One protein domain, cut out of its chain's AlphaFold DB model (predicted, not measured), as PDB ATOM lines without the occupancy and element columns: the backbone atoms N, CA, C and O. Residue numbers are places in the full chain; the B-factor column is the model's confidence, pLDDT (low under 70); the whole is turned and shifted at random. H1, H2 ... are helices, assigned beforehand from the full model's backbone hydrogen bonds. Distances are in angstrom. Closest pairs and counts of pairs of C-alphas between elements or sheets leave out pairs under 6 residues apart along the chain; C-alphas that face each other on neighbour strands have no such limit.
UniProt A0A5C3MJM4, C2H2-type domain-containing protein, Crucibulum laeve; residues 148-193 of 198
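Overview. This is residues 148 to 193 of the 198 residues of the protein "C2H2-type domain-containing protein" of Crucibulum laeve (UniProt A0A5C3MJM4). The helix H2 sits at the tip of an arm, residues 177 to 193, that sticks out from a small head made of the helix H1 and the loop of residues 148 to 159 folded beside it. The arm makes much of the length, and the two helices lie towards opposite ends of the whole. The printed part has 46 residues, with two named helices in the order H1, H2 and no named strand; the class is all helix, though under half of the residues, 22 of 46, are in named elements. The whole is extended, with a radius of gyration of the C-alphas of 16.0 A and spans of 49 by 17 by 12 A.

Along the chain. Find C-alpha 181 at (-33.011, -27.218, -50.033); from there H2, residues 181 to 193, runs 18.2 A to C-alpha 193 at (-42.219, -34.094, -64.195). Go back to C-alpha 160 at (-42.247, -15.262, -19.427), where H1, residues 160 to 168, begins; it is 12.3 A long.

Arrangement. Look along H2 first: residues 177 to 193, of which 181 to 193 belong to H2, stand free. H1 and H2 are apart, with a long link of 12 residues, 169 to 180, between them. Check the backbones of H1 and H2: in both, every O i to N i+4 pair is within hydrogen-bond range.

Size, cuts and confidence. The C-alphas of Asp 161 and Ala 193 are the two farthest apart, at 48.8 A. The printed part has no cut. In the B-factor column you will find a mean pLDDT of the printed part of 78.8, with residues 173 to 184 under 70; the mean is 94 in H1 and 72 in H2.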
ATOM      1  N   THR A 148     -41.130 -11.921 -22.523       90.75
ATOM      2  CA  THR A 148     -41.755 -12.984 -23.298       90.75
ATOM      3  C   THR A 148     -40.998 -13.392 -24.565       90.75
ATOM      4  O   THR A 148     -41.324 -14.435 -25.128       90.75
ATOM      5  N   ARG A 149     -39.998 -12.634 -25.025       88.56
ATOM      6  CA  ARG A 149     -39.283 -12.912 -26.277       88.56
ATOM      7  C   ARG A 149     -38.037 -13.751 -26.049       88.56
ATOM      8  O   ARG A 149     -37.171 -13.372 -25.266       88.56
ATOM      9  N   CYS A 150     -37.934 -14.890 -26.731       90.00
ATOM     10  CA  CYS A 150     -36.751 -15.743 -26.620       90.00
ATOM     11  C   CYS A 150     -35.503 -15.029 -27.156       90.00
ATOM     12  O   CYS A 150     -35.510 -14.558 -28.291       90.00
ATOM     13  N   ARG A 151     -34.408 -15.030 -26.382       85.88
ATOM     14  CA  ARG A 151     -33.122 -14.433 -26.800       85.88
ATOM     15  C   ARG A 151     -32.459 -15.137 -27.989       85.88
ATOM     16  O   ARG A 151     -31.583 -14.562 -28.621       85.88
ATOM     17  N   HIS A 152     -32.856 -16.375 -28.275       86.75
ATOM     18  CA  HIS A 152     -32.208 -17.215 -29.278       86.75
ATOM     19  C   HIS A 152     -32.982 -17.291 -30.609       86.75
ATOM     20  O   HIS A 152     -32.354 -17.231 -31.661       86.75
ATOM     21  N   CYS A 153     -34.320 -17.389 -30.603       87.31
ATOM     22  CA  CYS A 153     -35.131 -17.416 -31.837       87.31
ATOM     23  C   CYS A 153     -36.000 -16.173 -32.054       87.31
ATOM     24  O   CYS A 153     -36.667 -16.085 -33.079       87.31
ATOM     25  N   ASN A 154     -36.021 -15.222 -31.116       82.88
ATOM     26  CA  ASN A 154     -36.879 -14.034 -31.154       82.88
ATOM     27  C   ASN A 154     -38.397 -14.302 -31.213       82.88
ATOM     28  O   ASN A 154     -39.152 -13.347 -31.424       82.88
ATOM     29  N   ASP A 155     -38.847 -15.539 -30.967       85.56
ATOM     30  CA  ASP A 155     -40.271 -15.872 -30.852       85.56
ATOM     31  C   ASP A 155     -40.899 -15.183 -29.636       85.56
ATOM     32  O   ASP A 155     -40.340 -15.192 -28.532       85.56
ATOM     33  N   GLU A 156     -42.089 -14.617 -29.837       87.38
ATOM     34  CA  GLU A 156     -42.914 -14.050 -28.774       87.38
ATOM     35  C   GLU A 156     -43.740 -15.154 -28.117       87.38
ATOM     36  O   GLU A 156     -44.718 -15.661 -28.669       87.38
ATOM     37  N   LEU A 157     -43.345 -15.545 -26.911       90.94
ATOM     38  CA  LEU A 157     -44.063 -16.552 -26.144       90.94
ATOM     39  C   LEU A 157     -45.156 -15.880 -25.318       90.94
ATOM     40  O   LEU A 157     -44.992 -14.783 -24.799       90.94
ATOM     41  N   SER A 158     -46.289 -16.555 -25.142       89.56
ATOM     42  CA  SER A 158     -47.444 -15.976 -24.439       89.56
ATOM     43  C   SER A 158     -47.152 -15.575 -22.986       89.56
ATOM     44  O   SER A 158     -47.900 -14.792 -22.401       89.56
ATOM     45  N   ARG A 159     -46.095 -16.138 -22.380       92.44
ATOM     46  CA  ARG A 159     -45.719 -15.939 -20.976       92.44
ATOM     47  C   ARG A 159     -44.197 -15.961 -20.773       92.44
ATOM     48  O   ARG A 159     -43.507 -16.720 -21.453       92.44
ATOM     49  N   PRO A 160     -43.672 -15.238 -19.766       91.88
ATOM     50  CA  PRO A 160     -42.247 -15.262 -19.427       91.88
ATOM     51  C   PRO A 160     -41.752 -16.635 -18.933       91.88
ATOM     52  O   PRO A 160     -40.627 -17.023 -19.228       91.88
ATOM     53  N   ASP A 161     -42.587 -17.423 -18.243       93.88
ATOM     54  CA  ASP A 161     -42.246 -18.808 -17.860       93.88
ATOM     55  C   ASP A 161     -42.117 -19.728 -19.084       93.88
ATOM     56  O   ASP A 161     -41.208 -20.554 -19.159       93.88
ATOM     57  N   ALA A 162     -42.981 -19.533 -20.088       94.19
ATOM     58  CA  ALA A 162     -42.877 -20.257 -21.350       94.19
ATOM     59  C   ALA A 162     -41.554 -19.925 -22.052       94.19
ATOM     60  O   ALA A 162     -40.901 -20.843 -22.541       94.19
ATOM     61  N   ARG A 163     -41.115 -18.657 -22.013       94.88
ATOM     62  CA  ARG A 163     -39.769 -18.252 -22.450       94.88
ATOM     63  C   ARG A 163     -38.672 -18.985 -21.696       94.88
ATOM     64  O   ARG A 163     -37.823 -19.598 -22.336       94.88
ATOM     65  N   ARG A 164     -38.720 -19.001 -20.364       93.31
ATOM     66  CA  ARG A 164     -37.702 -19.675 -19.549       93.31
ATOM     67  C   ARG A 164     -37.591 -21.167 -19.876       93.31
ATOM     68  O   ARG A 164     -36.495 -21.644 -20.141       93.31
ATOM     69  N   ARG A 165     -38.716 -21.889 -19.945       94.56
ATOM     70  CA  ARG A 165     -38.739 -23.323 -20.306       94.56
ATOM     71  C   ARG A 165     -38.305 -23.578 -21.746       94.56
ATOM     72  O   ARG A 165     -37.751 -24.632 -22.046       94.56
ATOM     73  N   HIS A 166     -38.601 -22.645 -22.645       94.25
ATOM     74  CA  HIS A 166     -38.200 -22.721 -24.041       94.25
ATOM     75  C   HIS A 166     -36.677 -22.574 -24.198       94.25
ATOM     76  O   HIS A 166     -36.070 -23.344 -24.945       94.25
ATOM     77  N   GLU A 167     -36.072 -21.641 -23.458       92.69
ATOM     78  CA  GLU A 167     -34.619 -21.444 -23.383       92.69
ATOM     79  C   GLU A 167     -33.937 -22.644 -22.701       92.69
ATOM     80  O   GLU A 167     -33.046 -23.254 -23.284       92.69
ATOM     81  N   GLU A 168     -34.424 -23.062 -21.528       93.31
ATOM     82  CA  GLU A 168     -33.852 -24.159 -20.728       93.31
ATOM     83  C   GLU A 168     -33.850 -25.509 -21.462       93.31
ATOM     84  O   GLU A 168     -32.883 -26.263 -21.393       93.31
ATOM     85  N   ARG A 169     -34.915 -25.823 -22.211       92.12
ATOM     86  CA  ARG A 169     -35.007 -27.084 -22.970       92.12
ATOM     87  C   ARG A 169     -34.280 -27.039 -24.316       92.12
ATOM     88  O   ARG A 169     -34.315 -28.033 -25.050       92.12
ATOM     89  N   GLY A 170     -33.718 -25.889 -24.700       88.44
ATOM     90  CA  GLY A 170     -33.218 -25.670 -26.058       88.44
ATOM     91  C   GLY A 170     -34.303 -25.963 -27.102       88.44
ATOM     92  O   GLY A 170     -34.055 -26.640 -28.103       88.44
ATOM     93  N   ALA A 171     -35.544 -25.554 -26.817       87.69
ATOM     94  CA  ALA A 171     -36.659 -25.665 -27.758       87.69
ATOM     95  C   ALA A 171     -36.629 -24.546 -28.812       87.69
ATOM     96  O   ALA A 171     -37.341 -24.622 -29.815       87.69
ATOM     97  N   CYS A 172     -35.770 -23.547 -28.601       82.00
ATOM     98  CA  CYS A 172     -35.406 -22.545 -29.586       82.00
ATOM     99  C   CYS A 172     -34.918 -23.204 -30.881       82.00
ATOM    100  O   CYS A 172     -34.010 -24.030 -30.871       82.00
ATOM    101  N   GLY A 173     -35.539 -22.845 -32.006       68.94
ATOM    102  CA  GLY A 173     -35.113 -23.287 -33.336       68.94
ATOM    103  C   GLY A 173     -35.569 -24.689 -33.754       68.94
ATOM    104  O   GLY A 173     -35.397 -25.046 -34.915       68.94
ATOM    105  N   LYS A 174     -36.233 -25.477 -32.893       55.44
ATOM    106  CA  LYS A 174     -36.642 -26.860 -33.239       55.44
ATOM    107  C   LYS A 174     -37.831 -26.982 -34.208       55.44
ATOM    108  O   LYS A 174     -38.264 -28.098 -34.478       55.44
ATOM    109  N   ARG A 175     -38.340 -25.880 -34.779       53.91
ATOM    110  CA  ARG A 175     -39.266 -25.910 -35.938       53.91
ATOM    111  C   ARG A 175     -39.090 -24.808 -36.982       53.91
ATOM    112  O   ARG A 175     -39.926 -24.709 -37.873       53.91
ATOM    113  N   THR A 176     -37.959 -24.115 -37.034       53.00
ATOM    114  CA  THR A 176     -37.388 -23.998 -38.376       53.00
ATOM    115  C   THR A 176     -36.772 -25.359 -38.627       53.00
ATOM    116  O   THR A 176     -35.582 -25.555 -38.416       53.00
ATOM    117  N   ILE A 177     -37.593 -26.324 -39.076       46.50
ATOM    118  CA  ILE A 177     -37.084 -27.263 -40.075       46.50
ATOM    119  C   ILE A 177     -36.370 -26.304 -41.029       46.50
ATOM    120  O   ILE A 177     -37.070 -25.421 -41.547       46.50
ATOM    121  N   PRO A 178     -35.023 -26.313 -41.160       49.16
ATOM    122  CA  PRO A 178     -34.429 -25.605 -42.279       49.16
ATOM    123  C   PRO A 178     -35.273 -26.105 -43.427       49.16
ATOM    124  O   PRO A 178     -35.389 -27.324 -43.553       49.16
ATOM    125  N   ARG A 179     -36.019 -25.223 -44.107       46.84
ATOM    126  CA  ARG A 179     -36.825 -25.612 -45.260       46.84
ATOM    127  C   ARG A 179     -35.771 -26.102 -46.225       46.84
ATOM    128  O   ARG A 179     -35.113 -25.303 -46.883       46.84
ATOM    129  N   SER A 180     -35.426 -27.372 -46.073       56.12
ATOM    130  CA  SER A 180     -34.120 -27.849 -46.459       56.12
ATOM    131  C   SER A 180     -34.162 -27.724 -47.957       56.12
ATOM    132  O   SER A 180     -35.223 -27.923 -48.562       56.12
ATOM    133  N   LYS A 181     -33.055 -27.314 -48.573       55.06
ATOM    134  CA  LYS A 181     -33.011 -27.218 -50.033       55.06
ATOM    135  C   LYS A 181     -33.594 -28.488 -50.674       55.06
ATOM    136  O   LYS A 181     -34.378 -28.367 -51.598       55.06
ATOM    137  N   ALA A 182     -33.411 -29.649 -50.034       56.78
ATOM    138  CA  ALA A 182     -34.044 -30.923 -50.367       56.78
ATOM    139  C   ALA A 182     -35.585 -30.906 -50.535       56.78
ATOM    140  O   ALA A 182     -36.073 -31.544 -51.462       56.78
ATOM    141  N   TYR A 183     -36.375 -30.193 -49.715       63.53
ATOM    142  CA  TYR A 183     -37.843 -30.114 -49.892       63.53
ATOM    143  C   TYR A 183     -38.255 -29.169 -51.033       63.53
ATOM    144  O   TYR A 183     -39.223 -29.419 -51.748       63.53
ATOM    145  N   LEU A 184     -37.519 -28.070 -51.224       64.94
ATOM    146  CA  LEU A 184     -37.732 -27.162 -52.358       64.94
ATOM    147  C   LEU A 184     -37.302 -27.810 -53.683       64.94
ATOM    148  O   LEU A 184     -37.959 -27.620 -54.702       64.94
ATOM    149  N   GLU A 185     -36.244 -28.612 -53.655       73.12
ATOM    150  CA  GLU A 185     -35.703 -29.330 -54.806       73.12
ATOM    151  C   GLU A 185     -36.579 -30.523 -55.195       73.12
ATOM    152  O   GLU A 185     -36.898 -30.681 -56.370       73.12
ATOM    153  N   SER A 186     -37.108 -31.276 -54.225       71.62
ATOM    154  CA  SER A 186     -38.108 -32.321 -54.502       71.62
ATOM    155  C   SER A 186     -39.423 -31.755 -55.052       71.62
ATOM    156  O   SER A 186     -39.966 -32.322 -55.998       71.62
ATOM    157  N   ASN A 187     -39.898 -30.600 -54.566       75.88
ATOM    158  CA  ASN A 187     -41.056 -29.926 -55.173       75.88
ATOM    159  C   ASN A 187     -40.770 -29.436 -56.600       75.88
ATOM    160  O   ASN A 187     -41.628 -29.559 -57.470       75.88
ATOM    161  N   ARG A 188     -39.558 -28.926 -56.863       81.12
ATOM    162  CA  ARG A 188     -39.142 -28.491 -58.205       81.12
ATOM    163  C   ARG A 188     -39.109 -29.660 -59.197       81.12
ATOM    164  O   ARG A 188     -39.579 -29.509 -60.323       81.12
ATOM    165  N   LEU A 189     -38.601 -30.819 -58.776       80.94
ATOM    166  CA  LEU A 189     -38.581 -32.033 -59.598       80.94
ATOM    167  C   LEU A 189     -39.998 -32.545 -59.894       80.94
ATOM    168  O   LEU A 189     -40.296 -32.847 -61.048       80.94
ATOM    169  N   LEU A 190     -40.888 -32.548 -58.897       77.56
ATOM    170  CA  LEU A 190     -42.304 -32.889 -59.085       77.56
ATOM    171  C   LEU A 190     -42.986 -31.961 -60.098       77.56
ATOM    172  O   LEU A 190     -43.652 -32.441 -61.011       77.56
ATOM    173  N   THR A 191     -42.778 -30.643 -60.008       77.56
ATOM    174  CA  THR A 191     -43.369 -29.698 -60.974       77.56
ATOM    175  C   THR A 191     -42.815 -29.833 -62.393       77.56
ATOM    176  O   THR A 191     -43.545 -29.580 -63.348       77.56
ATOM    177  N   ASN A 192     -41.553 -30.240 -62.552       83.81
ATOM    178  CA  ASN A 192     -40.969 -30.467 -63.876       83.81
ATOM    179  C   ASN A 192     -41.483 -31.768 -64.506       83.81
ATOM    180  O   ASN A 192     -41.741 -31.791 -65.704       83.81
ATOM    181  N   ALA A 193     -41.688 -32.821 -63.709       80.50
ATOM    182  CA  ALA A 193     -42.219 -34.094 -64.195       80.50
ATOM    183  C   ALA A 193     -43.614 -33.943 -64.829       80.50
ATOM    184  O   ALA A 193     -43.882 -34.553 -65.859       80.50
TER     185      ALA A 193